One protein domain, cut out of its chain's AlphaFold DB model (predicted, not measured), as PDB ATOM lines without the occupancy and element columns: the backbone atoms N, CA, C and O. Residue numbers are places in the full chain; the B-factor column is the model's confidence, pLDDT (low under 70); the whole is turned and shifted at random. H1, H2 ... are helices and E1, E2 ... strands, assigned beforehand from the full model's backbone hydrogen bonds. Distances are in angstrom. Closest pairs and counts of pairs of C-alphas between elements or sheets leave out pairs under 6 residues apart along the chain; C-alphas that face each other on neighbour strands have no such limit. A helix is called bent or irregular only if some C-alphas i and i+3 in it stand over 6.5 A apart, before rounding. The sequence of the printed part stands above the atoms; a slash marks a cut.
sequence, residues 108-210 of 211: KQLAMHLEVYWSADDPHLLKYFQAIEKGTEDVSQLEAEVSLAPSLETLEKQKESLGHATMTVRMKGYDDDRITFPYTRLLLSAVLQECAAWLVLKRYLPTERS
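This is residues 108 to 210 of the 211 residues of an uncharacterized protein of Bartonella callosciuri (UniProt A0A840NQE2). A strongly twisted sheet of four strands curls round one long helix, H4, with the short helix H1 packed on H4. The helix on one face of the sheet makes two layers, while short H2 and H3 only graze the sheet. The printed part has 103 residues, with four named helices and four named strands in the order H1 E1 H2 E2 H3 E3 E4 H4. The sheet, E1 E2 E3 E4, is mixed, and the class is mixed, helices and strands. The whole is compact, with a radius of gyration of the C-alphas of 14.0 A, and elongated, spanning 45 by 26 by 22 A.

H1, residues 108 to 113, touches H4, residues 185 to 208, with residues 197 to 201 of H4 alone; the closest C-alphas, of Leu 110 and Leu 201, are 5.8 A apart. E1, residues 114 to 119, H2, residues 123 to 126, and E2, residues 140 to 149, form a strand-helix-strand unit, two parallel neighbour strands with a helix between; N 117 and O 142 are 2.9 A apart. H3, residues 152 to 157, is close to H4 but not clearly touching. E2 is antiparallel to E3, residues 163 to 171, with N 147 and O 168 at 2.9 A. E3 and E4, residues 177 to 183, form a hairpin, with N 167 and O 179 at 2.9 A. H4 is on the sheet; its closest C-alphas to E3 are Ala 196 and Val 169, 6.6 A. Every O i to N i+4 pair is within hydrogen-bond range in H3, against 1 of 2 in H1 and 15 of 20 in H4; H2 is too short for one.

H1 begins at C-alpha 108 (32.617, 49.939, -19.344). E2 measures 29.1 A and E3 26.2 A. H4 measures 35.1 A, has a kink of 30 degrees near residue 192, is irregular, with C-alphas 186 and 189 7.7 A apart, and ends at C-alpha 208 (21.273, 36.959, -18.156).

The two C-alphas farthest apart, of Lys 159 and Ser 210, are 45.7 A apart. The printed part has no cut, and the link from H2 to E2, 13 residues, is long. The mean pLDDT of the printed part is 85.4; residues 133 to 139 and 207 to 210 are under 70.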
ATOM      1  N   LYS A 108      33.312  49.368 -20.510       90.44
ATOM      2  CA  LYS A 108      32.617  49.939 -19.344       90.44
ATOM      3  C   LYS A 108      31.315  49.214 -19.047       90.44
ATOM      4  O   LYS A 108      31.049  48.929 -17.887       90.44
ATOM      5  N   GLN A 109      30.527  48.929 -20.083       89.88
ATOM      6  CA  GLN A 109      29.298  48.153 -19.948       89.88
ATOM      7  C   GLN A 109      29.615  46.762 -19.412       89.88
ATOM      8  O   GLN A 109      29.077  46.355 -18.391       89.88
ATOM      9  N   LEU A 110      30.578  46.073 -20.019       90.25
ATOM     10  CA  LEU A 110      30.991  44.739 -19.608       90.25
ATOM     11  C   LEU A 110      31.440  44.682 -18.141       90.25
ATOM     12  O   LEU A 110      30.984  43.804 -17.413       90.25
ATOM     13  N   ALA A 111      32.226  45.663 -17.686       88.56
ATOM     14  CA  ALA A 111      32.689  45.766 -16.301       88.56
ATOM     15  C   ALA A 111      31.550  45.869 -15.271       88.56
ATOM     16  O   ALA A 111      31.736  45.503 -14.112       88.56
ATOM     17  N   MET A 112      30.363  46.355 -15.652       87.06
ATOM     18  CA  MET A 112      29.207  46.397 -14.747       87.06
ATOM     19  C   MET A 112      28.655  44.994 -14.458       87.06
ATOM     20  O   MET A 112      28.130  44.753 -13.367       87.06
ATOM     21  N   HIS A 113      28.823  44.064 -15.399       85.38
ATOM     22  CA  HIS A 113      28.198  42.743 -15.376       85.38
ATOM     23  C   HIS A 113      29.176  41.620 -15.027       85.38
ATOM     24  O   HIS A 113      28.837  40.773 -14.199       85.38
ATOM     25  N   LEU A 114      30.372  41.606 -15.625       86.56
ATOM     26  CA  LEU A 114      31.327  40.513 -15.461       86.56
ATOM     27  C   LEU A 114      32.801  40.930 -15.483       86.56
ATOM     28  O   LEU A 114      33.181  41.932 -16.084       86.56
ATOM     29  N   GLU A 115      33.626  40.103 -14.844       88.31
ATOM     30  CA  GLU A 115      35.083  40.144 -14.966       88.31
ATOM     31  C   GLU A 115      35.506  39.187 -16.085       88.31
ATOM     32  O   GLU A 115      35.060  38.034 -16.125       88.31
ATOM     33  N   VAL A 116      36.359  39.663 -16.998       89.62
ATOM     34  CA  VAL A 116      36.859  38.856 -18.120       89.62
ATOM     35  C   VAL A 116      38.358  38.654 -18.021       89.62
ATOM     36  O   VAL A 116      39.131  39.615 -18.016       89.62
ATOM     37  N   TYR A 117      38.754  37.384 -18.041       90.25
ATOM     38  CA  TYR A 117      40.131  36.966 -18.239       90.25
ATOM     39  C   TYR A 117      40.357  36.632 -19.708       90.25
ATOM     40  O   TYR A 117      39.746  35.717 -20.262       90.25
ATOM     41  N   TRP A 118      41.244  37.399 -20.333       92.75
ATOM     42  CA  TRP A 118      41.595  37.230 -21.734       92.75
ATOM     43  C   TRP A 118      42.690  36.178 -21.896       92.75
ATOM     44  O   TRP A 118      43.691  36.191 -21.176       92.75
ATOM     45  N   SER A 119      42.531  35.308 -22.885       92.81
ATOM     46  CA  SER A 119      43.574  34.408 -23.371       92.81
ATOM     47  C   SER A 119      43.730  34.558 -24.886       92.81
ATOM     48  O   SER A 119      42.824  35.013 -25.583       92.81
ATOM     49  N   ALA A 120      44.915  34.254 -25.408       93.12
ATOM     50  CA  ALA A 120      45.192  34.276 -26.841       93.12
ATOM     51  C   ALA A 120      46.352  33.327 -27.156       93.12
ATOM     52  O   ALA A 120      47.327  33.280 -26.403       93.12
ATOM     53  N   ASP A 121      46.275  32.632 -28.293       89.25
ATOM     54  CA  ASP A 121      47.370  31.784 -28.791       89.25
ATOM     55  C   ASP A 121      48.634  32.598 -29.107       89.25
ATOM     56  O   ASP A 121      49.752  32.101 -28.978       89.25
ATOM     57  N   ASP A 122      48.459  33.857 -29.525       88.50
ATOM     58  CA  ASP A 122      49.542  34.809 -29.755       88.50
ATOM     59  C   ASP A 122      49.785  35.662 -28.490       88.50
ATOM     60  O   ASP A 122      48.979  36.545 -28.172       88.50
ATOM     61  N   PRO A 123      50.916  35.488 -27.777       86.12
ATOM     62  CA  PRO A 123      51.222  36.280 -26.586       86.12
ATOM     63  C   PRO A 123      51.397  37.778 -26.871       86.12
ATOM     64  O   PRO A 123      51.292  38.598 -25.957       86.12
ATOM     65  N   HIS A 124      51.701  38.167 -28.115       88.81
ATOM     66  CA  HIS A 124      51.790  39.576 -28.497       88.81
ATOM     67  C   HIS A 124      50.409  40.215 -28.613       88.81
ATOM     68  O   HIS A 124      50.265  41.387 -28.262       88.81
ATOM     69  N   LEU A 125      49.403  39.442 -29.023       90.75
ATOM     70  CA  LEU A 125      48.011  39.874 -29.059       90.75
ATOM     71  C   LEU A 125      47.481  40.154 -27.654       90.75
ATOM     72  O   LEU A 125      46.847  41.184 -27.437       90.75
ATOM     73  N   LEU A 126      47.821  39.308 -26.681       90.62
ATOM     74  CA  LEU A 126      47.340  39.458 -25.308       90.62
ATOM     75  C   LEU A 126      47.714  40.812 -24.672       90.62
ATOM     76  O   LEU A 126      46.970  41.337 -23.853       90.62
ATOM     77  N   LYS A 127      48.821  41.435 -25.101       89.94
ATOM     78  CA  LYS A 127      49.272  42.756 -24.608       89.94
ATOM     79  C   LYS A 127      48.293  43.895 -24.899       89.94
ATOM     80  O   LYS A 127      48.405  44.955 -24.288       89.94
ATOM     81  N   TYR A 128      47.380  43.697 -25.846       88.75
ATOM     82  CA  TYR A 128      46.362  44.675 -26.215       88.75
ATOM     83  C   TYR A 128      45.118  44.621 -25.329       88.75
ATOM     84  O   TYR A 128      44.277  45.509 -25.430       88.75
ATOM     85  N   PHE A 129      45.007  43.617 -24.459       90.38
ATOM     86  CA  PHE A 129      43.847  43.419 -23.607       90.38
ATOM     87  C   PHE A 129      44.209  43.713 -22.161       90.38
ATOM     88  O   PHE A 129      45.008  43.013 -21.538       90.38
ATOM     89  N   GLN A 130      43.614  44.770 -21.623       85.94
ATOM     90  CA  GLN A 130      43.660  45.034 -20.193       85.94
ATOM     91  C   GLN A 130      42.625  44.166 -19.476       85.94
ATOM     92  O   GLN A 130      41.559  43.868 -20.025       85.94
ATOM     93  N   ALA A 131      42.944  43.773 -18.242       78.12
ATOM     94  CA  ALA A 131      41.965  43.151 -17.365       78.12
ATOM     95  C   ALA A 131      40.784  44.109 -17.172       78.12
ATOM     96  O   ALA A 131      40.964  45.316 -16.992       78.12
ATOM     97  N   ILE A 132      39.572  43.566 -17.244       78.25
ATOM     98  CA  ILE A 132      38.354  44.323 -16.976       78.25
ATOM     99  C   ILE A 132      37.993  44.058 -15.518       78.25
ATOM    100  O   ILE A 132      37.278  43.111 -15.207       78.25
ATOM    101  N   GLU A 133      38.567  44.869 -14.630       66.88
ATOM    102  CA  GLU A 133      38.381  44.770 -13.182       66.88
ATOM    103  C   GLU A 133      37.125  45.543 -12.747       66.88
ATOM    104  O   GLU A 133      36.899  46.684 -13.165       66.88
ATOM    105  N   LYS A 134      36.289  44.930 -11.899       64.62
ATOM    106  CA  LYS A 134      35.071  45.567 -11.373       64.62
ATOM    107  C   LYS A 134      35.354  46.386 -10.111       64.62
ATOM    108  O   LYS A 134      36.293  46.128  -9.367       64.62
ATOM    109  N   GLY A 135      34.464  47.343  -9.837       55.94
ATOM    110  CA  GLY A 135      34.438  48.138  -8.608       55.94
ATOM    111  C   GLY A 135      33.744  47.521  -7.375       55.94
ATOM    112  O   GLY A 135      33.777  48.177  -6.340       55.94
ATOM    113  N   THR A 136      33.112  46.333  -7.427       57.34
ATOM    114  CA  THR A 136      32.385  45.730  -6.273       57.34
ATOM    115  C   THR A 136      32.276  44.187  -6.300       57.34
ATOM    116  O   THR A 136      32.323  43.572  -7.361       57.34
ATOM    117  N   GLU A 137      32.110  43.585  -5.109       52.91
ATOM    118  CA  GLU A 137      32.557  42.239  -4.671       52.91
ATOM    119  C   GLU A 137      31.767  40.975  -5.097       52.91
ATOM    120  O   GLU A 137      32.048  39.909  -4.559       52.91
ATOM    121  N   ASP A 138      30.828  41.000  -6.048       58.69
ATOM    122  CA  ASP A 138      30.098  39.760  -6.402       58.69
ATOM    123  C   ASP A 138      29.828  39.656  -7.908       58.69
ATOM    124  O   ASP A 138      28.959  40.339  -8.461       58.69
ATOM    125  N   VAL A 139      30.661  38.883  -8.611       61.38
ATOM    126  CA  VAL A 139      30.704  38.860 -10.080       61.38
ATOM    127  C   VAL A 139      31.028  37.476 -10.612       61.38
ATOM    128  O   VAL A 139      31.948  36.811 -10.144       61.38
ATOM    129  N   SER A 140      30.305  37.072 -11.655       71.69
ATOM    130  CA  SER A 140      30.653  35.895 -12.447       71.69
ATOM    131  C   SER A 140      31.920  36.167 -13.260       71.69
ATOM    132  O   SER A 140      31.967  37.116 -14.040       71.69
ATOM    133  N   GLN A 141      32.935  35.326 -13.084       83.50
ATOM    134  CA  GLN A 141      34.162  35.375 -13.876       83.50
ATOM    135  C   GLN A 141      33.985  34.592 -15.176       83.50
ATOM    136  O   GLN A 141      33.424  33.491 -15.175       83.50
ATOM    137  N   LEU A 142      34.484  35.147 -16.279       87.19
ATOM    138  CA  LEU A 142      34.451  34.512 -17.592       87.19
ATOM    139  C   LEU A 142      35.847  34.498 -18.214       87.19
ATOM    140  O   LEU A 142      36.548  35.506 -18.228       87.19
ATOM    141  N   GLU A 143      36.229  33.357 -18.773       90.38
ATOM    142  CA  GLU A 143      37.423  33.243 -19.607       90.38
ATOM    143  C   GLU A 143      37.028  33.374 -21.082       90.38
ATOM    144  O   GLU A 143      36.093  32.704 -21.543       90.38
ATOM    145  N   ALA A 144      37.733  34.243 -21.808       92.69
ATOM    146  CA  ALA A 144      37.500  34.519 -23.218       92.69
ATOM    147  C   ALA A 144      38.810  34.429 -24.014       92.69
ATOM    148  O   ALA A 144      39.752  35.189 -23.782       92.69
ATOM    149  N   GLU A 145      38.844  33.519 -24.984       94.62
ATOM    150  CA  GLU A 145      39.963  33.345 -25.908       94.62
ATOM    151  C   GLU A 145      39.755  34.227 -27.142       94.62
ATOM    152  O   GLU A 145      38.688  34.203 -27.762       94.62
ATOM    153  N   VAL A 146      40.775  34.996 -27.519       95.62
ATOM    154  CA  VAL A 146      40.732  35.933 -28.643       95.62
ATOM    155  C   VAL A 146      41.704  35.506 -29.736       95.62
ATOM    156  O   VAL A 146      42.877  35.234 -29.488       95.62
ATOM    157  N   SER A 147      41.230  35.523 -30.981       94.44
ATOM    158  CA  SER A 147      42.061  35.314 -32.170       94.44
ATOM    159  C   SER A 147      41.759  36.340 -33.262       94.44
ATOM    160  O   SER A 147      40.645  36.862 -33.364       94.44
ATOM    161  N   LEU A 148      42.765  36.630 -34.093       93.69
ATOM    162  CA  LEU A 148      42.691  37.613 -35.174       93.69
ATOM    163  C   LEU A 148      43.043  37.010 -36.532       93.69
ATOM    164  O   LEU A 148      43.976  36.218 -36.664       93.69
ATOM    165  N   ALA A 149      42.323  37.461 -37.555       92.31
ATOM    166  CA  ALA A 149      42.626  37.217 -38.954       92.31
ATOM    167  C   ALA A 149      42.592  38.547 -39.738       92.31
ATOM    168  O   ALA A 149      41.532  39.174 -39.810       92.31
ATOM    169  N   PRO A 150      43.704  38.978 -40.364       91.00
ATOM    170  CA  PRO A 150      45.033  38.361 -40.320       91.00
ATOM    171  C   PRO A 150      45.713  38.515 -38.942       91.00
ATOM    172  O   PRO A 150      45.222  39.232 -38.074       91.00
ATOM    173  N   SER A 151      46.838  37.816 -38.745       90.94
ATOM    174  CA  SER A 151      47.624  37.857 -37.497       90.94
ATOM    175  C   SER A 151      48.047  39.275 -37.097       90.94
ATOM    176  O   SER A 151      48.261  40.126 -37.965       90.94
ATOM    177  N   LEU A 152      48.263  39.508 -35.798       90.44
ATOM    178  CA  LEU A 152      48.696  40.806 -35.268       90.44
ATOM    179  C   LEU A 152      49.956  41.342 -35.968       90.44
ATOM    180  O   LEU A 152      49.995  42.510 -36.350       90.44
ATOM    181  N   GLU A 153      50.959  40.490 -36.199       89.06
ATOM    182  CA  GLU A 153      52.194  40.868 -36.899       89.06
ATOM    183  C   GLU A 153      51.907  41.460 -38.288       89.06
ATOM    184  O   GLU A 153      52.558  42.413 -38.726       89.06
ATOM    185  N   THR A 154      50.909  40.916 -38.985       88.25
ATOM    186  CA  THR A 154      50.479  41.422 -40.293       88.25
ATOM    187  C   THR A 154      49.779  42.771 -40.153       88.25
ATOM    188  O   THR A 154      50.062  43.678 -40.937       88.25
ATOM    189  N   LEU A 155      48.920  42.925 -39.138       87.44
ATOM    190  CA  LEU A 155      48.213  44.181 -38.871       87.44
ATOM    191  C   LEU A 155      49.192  45.325 -38.563       87.44
ATOM    192  O   LEU A 155      49.057  46.427 -39.092       87.44
ATOM    193  N   GLU A 156      50.224  45.064 -37.757       86.06
ATOM    194  CA  GLU A 156      51.231  46.062 -37.367       86.06
ATOM    195  C   GLU A 156      52.168  46.470 -38.513       86.06
ATOM    196  O   GLU A 156      52.665  47.602 -38.544       86.06
ATOM    197  N   LYS A 157      52.424  45.551 -39.452       86.38
ATOM    198  CA  LYS A 157      53.275  45.777 -40.632       86.38
ATOM    199  C   LYS A 157      52.532  46.409 -41.807       86.38
ATOM    200  O   LYS A 157      53.178  46.779 -42.793       86.38
ATOM    201  N   GLN A 158      51.210  46.535 -41.726       80.38
ATOM    202  CA  GLN A 158      50.420  47.126 -42.796       80.38
ATOM    203  C   GLN A 158      50.827  48.591 -43.019       80.38
ATOM    204  O   GLN A 158      50.998  49.370 -42.080       80.38
ATOM    205  N   LYS A 159      51.009  48.955 -44.292       76.88
ATOM    206  CA  LYS A 159      51.377  50.319 -44.714       76.88
ATOM    207  C   LYS A 159      50.173  51.184 -45.078       76.88
ATOM    208  O   LYS A 159      50.318  52.395 -45.216       76.88
ATOM    209  N   GLU A 160      49.024  50.559 -45.295       77.44
ATOM    210  CA  GLU A 160      47.782  51.237 -45.646       77.44
ATOM    211  C   GLU A 160      47.252  52.026 -44.445       77.44
ATOM    212  O   GLU A 160      47.454  51.652 -43.290       77.44
ATOM    213  N   SER A 161      46.581  53.143 -44.724       72.94
ATOM    214  CA  SER A 161      46.002  54.006 -43.693       72.94
ATOM    215  C   SER A 161      44.800  53.370 -42.992       72.94
ATOM    216  O   SER A 161      44.529  53.718 -41.844       72.94
ATOM    217  N   LEU A 162      44.104  52.449 -43.665       79.25
ATOM    218  CA  LEU A 162      42.913  51.763 -43.175       79.25
ATOM    219  C   LEU A 162      42.949  50.290 -43.602       79.25
ATOM    220  O   LEU A 162      42.983  49.991 -44.794       79.25
ATOM    221  N   GLY A 163      42.937  49.379 -42.632       84.88
ATOM    222  CA  GLY A 163      42.851  47.936 -42.846       84.88
ATOM    223  C   GLY A 163      41.536  47.356 -42.346       84.88
ATOM    224  O   GLY A 163      40.752  48.043 -41.697       84.88
ATOM    225  N   HIS A 164      41.314  46.074 -42.634       88.69
ATOM    226  CA  HIS A 164      40.211  45.299 -42.071       88.69
ATOM    227  C   HIS A 164      40.771  44.078 -41.353       88.69
ATOM    228  O   HIS A 164      41.650  43.392 -41.877       88.69
ATOM    229  N   ALA A 165      40.249  43.810 -40.163       91.81
ATOM    230  CA  ALA A 165      40.568  42.617 -39.398       91.81
ATOM    231  C   ALA A 165      39.272  41.936 -38.971       91.81
ATOM    232  O   ALA A 165      38.247  42.582 -38.760       91.81
ATOM    233  N   THR A 166      39.327  40.616 -38.857       94.19
ATOM    234  CA  THR A 166      38.269  39.817 -38.253       94.19
ATOM    235  C   THR A 166      38.778  39.271 -36.937       94.19
ATOM    236  O   THR A 166      39.807  38.596 -36.898       94.19
ATOM    237  N   MET A 167      38.045  39.545 -35.870       95.56
ATOM    238  CA  MET A 167      38.289  38.961 -34.563       95.56
ATOM    239  C   MET A 167      37.281  37.864 -34.289       95.56
ATOM    240  O   MET A 167      36.106  37.992 -34.630       95.56
ATOM    241  N   THR A 168      37.763  36.792 -33.674       95.94
ATOM    242  CA  THR A 168      36.933  35.719 -33.133       95.94
ATOM    243  C   THR A 168      37.153  35.669 -31.631       95.94
ATOM    244  O   THR A 168      38.303  35.639 -31.190       95.94
ATOM    245  N   VAL A 169      36.063  35.665 -30.867       94.88
ATOM    246  CA  VAL A 169      36.082  35.459 -29.417       94.88
ATOM    247  C   VAL A 169      35.390  34.140 -29.115       94.88
ATOM    248  O   VAL A 169      34.278  33.895 -29.589       94.88
ATOM    249  N   ARG A 170      36.051  33.295 -28.324       94.38
ATOM    250  CA  ARG A 170      35.505  32.028 -27.836       94.38
ATOM    251  C   ARG A 170      35.336  32.095 -26.334       94.38
ATOM    252  O   ARG A 170      36.251  32.489 -25.619       94.38
ATOM    253  N   MET A 171      34.169  31.687 -25.857       92.00
ATOM    254  CA  MET A 171      33.852  31.635 -24.432       92.00
ATOM    255  C   MET A 171      33.381  30.229 -24.096       92.00
ATOM    256  O   MET A 171      32.609  29.622 -24.840       92.00
ATOM    257  N   LYS A 172      33.818  29.697 -22.956       85.19
ATOM    258  CA  LYS A 172      33.438  28.343 -22.549       85.19
ATOM    259  C   LYS A 172      31.917  28.236 -22.383       85.19
ATOM    260  O   LYS A 172      31.328  28.946 -21.576       85.19
ATOM    261  N   GLY A 173      31.302  27.303 -23.110       81.00
ATOM    262  CA  GLY A 173      29.851  27.080 -23.078       81.00
ATOM    263  C   GLY A 173      29.047  27.926 -24.069       81.00
ATOM    264  O   GLY A 173      27.823  27.828 -24.062       81.00
ATOM    265  N   TYR A 174      29.712  28.704 -24.927       83.31
ATOM    266  CA  TYR A 174      29.100  29.477 -26.008       83.31
ATOM    267  C   TYR A 174      29.741  29.119 -27.354       83.31
ATOM    268  O   TYR A 174      30.873  28.640 -27.400       83.31
ATOM    269  N   ASP A 175      29.017  29.375 -28.446       85.44
ATOM    270  CA  ASP A 175      29.572  29.295 -29.798       85.44
ATOM    271  C   ASP A 175      30.544  30.451 -30.070       85.44
ATOM    272  O   ASP A 175      30.408  31.543 -29.507       85.44
ATOM    273  N   ASP A 176      31.485  30.222 -30.986       88.56
ATOM    274  CA  ASP A 176      32.406  31.240 -31.490       88.56
ATOM    275  C   ASP A 176      31.630  32.448 -32.045       88.56
ATOM    276  O   ASP A 176      30.775  32.301 -32.927       88.56
ATOM    277  N   ASP A 177      31.974  33.654 -31.586       92.00
ATOM    278  CA  ASP A 177      31.422  34.895 -32.134       92.00
ATOM    279  C   ASP A 177      32.487  35.706 -32.860       92.00
ATOM    280  O   ASP A 177      33.675  35.665 -32.525       92.00
ATOM    281  N   ARG A 178      32.064  36.420 -33.904       94.19
ATOM    282  CA  ARG A 178      32.981  37.073 -34.839       94.19
ATOM    283  C   ARG A 178      32.540  38.481 -35.180       94.19
ATOM    284  O   ARG A 178      31.357  38.745 -35.375       94.19
ATOM    285  N   ILE A 179      33.519  39.364 -35.329       93.94
ATOM    286  CA  ILE A 179      33.313  40.719 -35.837       93.94
ATOM    287  C   ILE A 179      34.419  41.091 -36.813       93.94
ATOM    288  O   ILE A 179      35.601  40.879 -36.544       93.94
ATOM    289  N   THR A 180      34.024  41.669 -37.943       92.19
ATOM    290  CA  THR A 180      34.938  42.322 -38.877       92.19
ATOM    291  C   THR A 180      34.862  43.822 -38.650       92.19
ATOM    292  O   THR A 180      33.771  44.388 -38.614       92.19
ATOM    293  N   PHE A 181      36.012  44.467 -38.488       89.25
ATOM    294  CA  PHE A 181      36.083  45.898 -38.221       89.25
ATOM    295  C   PHE A 181      37.182  46.564 -39.049       89.25
ATOM    296  O   PHE A 181      38.234  45.960 -39.306       89.25
ATOM    297  N   PRO A 182      36.956  47.822 -39.461       87.88
ATOM    298  CA  PRO A 182      38.020  48.650 -39.983       87.88
ATOM    299  C   PRO A 182      38.951  49.065 -38.838       87.88
ATOM    300  O   PRO A 182      38.508  49.305 -37.714       87.88
ATOM    301  N   TYR A 183      40.244  49.190 -39.115       85.50
ATOM    302  CA  TYR A 183      41.203  49.696 -38.138       85.50
ATOM    303  C   TYR A 183      42.249  50.594 -38.784       85.50
ATOM    304  O   TYR A 183      42.601  50.466 -39.958       85.50
ATOM    305  N   THR A 184      42.795  51.483 -37.963       85.06
ATOM    306  CA  THR A 184      44.048  52.178 -38.246       85.06
ATOM    307  C   THR A 184      45.071  51.730 -37.212       85.06
ATOM    308  O   THR A 184      44.717  51.432 -36.068       85.06
ATOM    309  N   ARG A 185      46.353  51.693 -37.580       83.06
ATOM    310  CA  ARG A 185      47.414  51.237 -36.666       83.06
ATOM    311  C   ARG A 185      47.446  52.025 -35.349       83.06
ATOM    312  O   ARG A 185      47.735  51.453 -34.306       83.06
ATOM    313  N   LEU A 186      47.127  53.321 -35.395       84.38
ATOM    314  CA  LEU A 186      47.111  54.199 -34.219       84.38
ATOM    315  C   LEU A 186      46.004  53.846 -33.217       84.38
ATOM    316  O   LEU A 186      46.174  54.083 -32.026       84.38
ATOM    317  N   LEU A 187      44.883  53.301 -33.692       85.69
ATOM    318  CA  LEU A 187      43.720  52.967 -32.865       85.69
ATOM    319  C   LEU A 187      43.606  51.467 -32.582       85.69
ATOM    320  O   LEU A 187      42.653  51.052 -31.929       85.69
ATOM    321  N   LEU A 188      44.560  50.661 -33.058       87.12
ATOM    322  CA  LEU A 188      44.489  49.204 -32.996       87.12
ATOM    323  C   LEU A 188      44.263  48.705 -31.563       87.12
ATOM    324  O   LEU A 188      43.400  47.865 -31.351       87.12
ATOM    325  N   SER A 189      44.956  49.275 -30.574       86.06
ATOM    326  CA  SER A 189      44.790  48.869 -29.175       86.06
ATOM    327  C   SER A 189      43.385  49.097 -28.635       86.06
ATOM    328  O   SER A 189      42.785  48.178 -28.086       86.06
ATOM    329  N   ALA A 190      42.842  50.295 -28.838       87.25
ATOM    330  CA  ALA A 190      41.496  50.628 -28.395       87.25
ATOM    331  C   ALA A 190      40.443  49.781 -29.126       87.25
ATOM    332  O   ALA A 190      39.523  49.262 -28.506       87.25
ATOM    333  N   VAL A 191      40.598  49.604 -30.440       91.25
ATOM    334  CA  VAL A 191      39.640  48.858 -31.265       91.25
ATOM    335  C   VAL A 191      39.600  47.379 -30.884       91.25
ATOM    336  O   VAL A 191      38.510  46.832 -30.740       91.25
ATOM    337  N   LEU A 192      40.758  46.741 -30.683       93.44
ATOM    338  CA  LEU A 192      40.824  45.325 -30.317       93.44
ATOM    339  C   LEU A 192      40.092  45.047 -29.004       93.44
ATOM    340  O   LEU A 192      39.221  44.178 -28.963       93.44
ATOM    341  N   GLN A 193      40.403  45.814 -27.958       93.38
ATOM    342  CA  GLN A 193      39.797  45.605 -26.649       93.38
ATOM    343  C   GLN A 193      38.284  45.872 -26.670       93.38
ATOM    344  O   GLN A 193      37.513  45.062 -26.160       93.38
ATOM    345  N   GLU A 194      37.840  46.960 -27.307       94.69
ATOM    346  CA  GLU A 194      36.416  47.317 -27.355       94.69
ATOM    347  C   GLU A 194      35.591  46.346 -28.209       94.69
ATOM    348  O   GLU A 194      34.495  45.950 -27.810       94.69
ATOM    349  N   CYS A 195      36.110  45.888 -29.350       94.38
ATOM    350  CA  CYS A 195      35.420  44.877 -30.147       94.38
ATOM    351  C   CYS A 195      35.346  43.524 -29.416       94.38
ATOM    352  O   CYS A 195      34.352  42.814 -29.570       94.38
ATOM    353  N   ALA A 196      36.358  43.154 -28.622       94.75
ATOM    354  CA  ALA A 196      36.350  41.890 -27.886       94.75
ATOM    355  C   ALA A 196      35.355  41.960 -26.732       94.75
ATOM    356  O   ALA A 196      34.523  41.066 -26.578       94.75
ATOM    357  N   ALA A 197      35.377  43.066 -25.983       94.44
ATOM    358  CA  ALA A 197      34.403  43.337 -24.937       94.44
ATOM    359  C   ALA A 197      32.971  43.320 -25.485       94.44
ATOM    360  O   ALA A 197      32.079  42.744 -24.867       94.44
ATOM    361  N   TRP A 198      32.753  43.883 -26.677       95.06
ATOM    362  CA  TRP A 198      31.450  43.856 -27.331       95.06
ATOM    363  C   TRP A 198      30.977  42.439 -27.663       95.06
ATOM    364  O   TRP A 198      29.837  42.097 -27.355       95.06
ATOM    365  N   LEU A 199      31.837  41.598 -28.246       94.56
ATOM    366  CA  LEU A 199      31.483  40.208 -28.557       94.56
ATOM    367  C   LEU A 199      31.093  39.415 -27.303       94.56
ATOM    368  O   LEU A 199      30.135  38.642 -27.341       94.56
ATOM    369  N   VAL A 200      31.781  39.645 -26.182       93.19
ATOM    370  CA  VAL A 200      31.412  39.040 -24.895       93.19
ATOM    371  C   VAL A 200      30.065  39.580 -24.405       93.19
ATOM    372  O   VAL A 200      29.159  38.802 -24.102       93.19
ATOM    373  N   LEU A 201      29.897  40.906 -24.373       91.00
ATOM    374  CA  LEU A 201      28.684  41.568 -23.882       91.00
ATOM    375  C   LEU A 201      27.435  41.128 -24.658       91.00
ATOM    376  O   LEU A 201      26.424  40.756 -24.059       91.00
ATOM    377  N   LYS A 202      27.533  41.100 -25.991       91.19
ATOM    378  CA  LYS A 202      26.472  40.681 -26.915       91.19
ATOM    379  C   LYS A 202      25.959  39.271 -26.617       91.19
ATOM    380  O   LYS A 202      24.774  38.997 -26.797       91.19
ATOM    381  N   ARG A 203      26.833  38.367 -26.170       88.19
ATOM    382  CA  ARG A 203      26.474  36.981 -25.824       88.19
ATOM    383  C   ARG A 203      25.989  36.842 -24.386       88.19
ATOM    384  O   ARG A 203      25.095  36.039 -24.114       88.19
ATOM    385  N   TYR A 204      26.541  37.638 -23.479       85.19
ATOM    386  CA  TYR A 204      26.200  37.582 -22.065       85.19
ATOM    387  C   TYR A 204      24.804  38.155 -21.765       85.19
ATOM    388  O   TYR A 204      23.996  37.479 -21.128       85.19
ATOM    389  N   LEU A 205      24.476  39.355 -22.267       81.81
ATOM    390  CA  LEU A 205      23.239  40.067 -21.902       81.81
ATOM    391  C   LEU A 205      21.934  39.296 -22.204       81.81
ATOM    392  O   LEU A 205      21.054  39.268 -21.340       81.81
ATOM    393  N   PRO A 206      21.761  38.631 -23.366       76.69
ATOM    394  CA  PRO A 206      20.559  37.829 -23.618       76.69
ATOM    395  C   PRO A 206      20.435  36.621 -22.676       76.69
ATOM    396  O   PRO A 206      19.328  36.211 -22.322       76.69
ATOM    397  N   THR A 207      21.572  36.059 -22.259       62.81
ATOM    398  CA  THR A 207      21.638  34.883 -21.381       62.81
ATOM    399  C   THR A 207      21.285  35.240 -19.937       62.81
ATOM    400  O   THR A 207      20.637  34.450 -19.256       62.81
ATOM    401  N   GLU A 208      21.652  36.440 -19.476       58.06
ATOM    402  CA  GLU A 208      21.273  36.959 -18.156       58.06
ATOM    403  C   GLU A 208      19.762  37.215 -18.052       58.06
ATOM    404  O   GLU A 208      19.146  36.809 -17.076       58.06
ATOM    405  N   ARG A 209      19.135  37.789 -19.091       57.81
ATOM    406  CA  ARG A 209      17.675  38.036 -19.121       57.81
ATOM    407  C   ARG A 209      16.815  36.765 -19.166       57.81
ATOM    408  O   ARG A 209      15.607  36.850 -18.968       57.81
ATOM    409  N   SER A 210      17.419  35.618 -19.479       52.94
ATOM    410  CA  SER A 210      16.732  34.323 -19.584       52.94
ATOM    411  C   SER A 210      16.857  33.459 -18.318       52.94
ATOM    412  O   SER A 210      16.321  32.348 -18.300       52.94
TER     413      SER A 210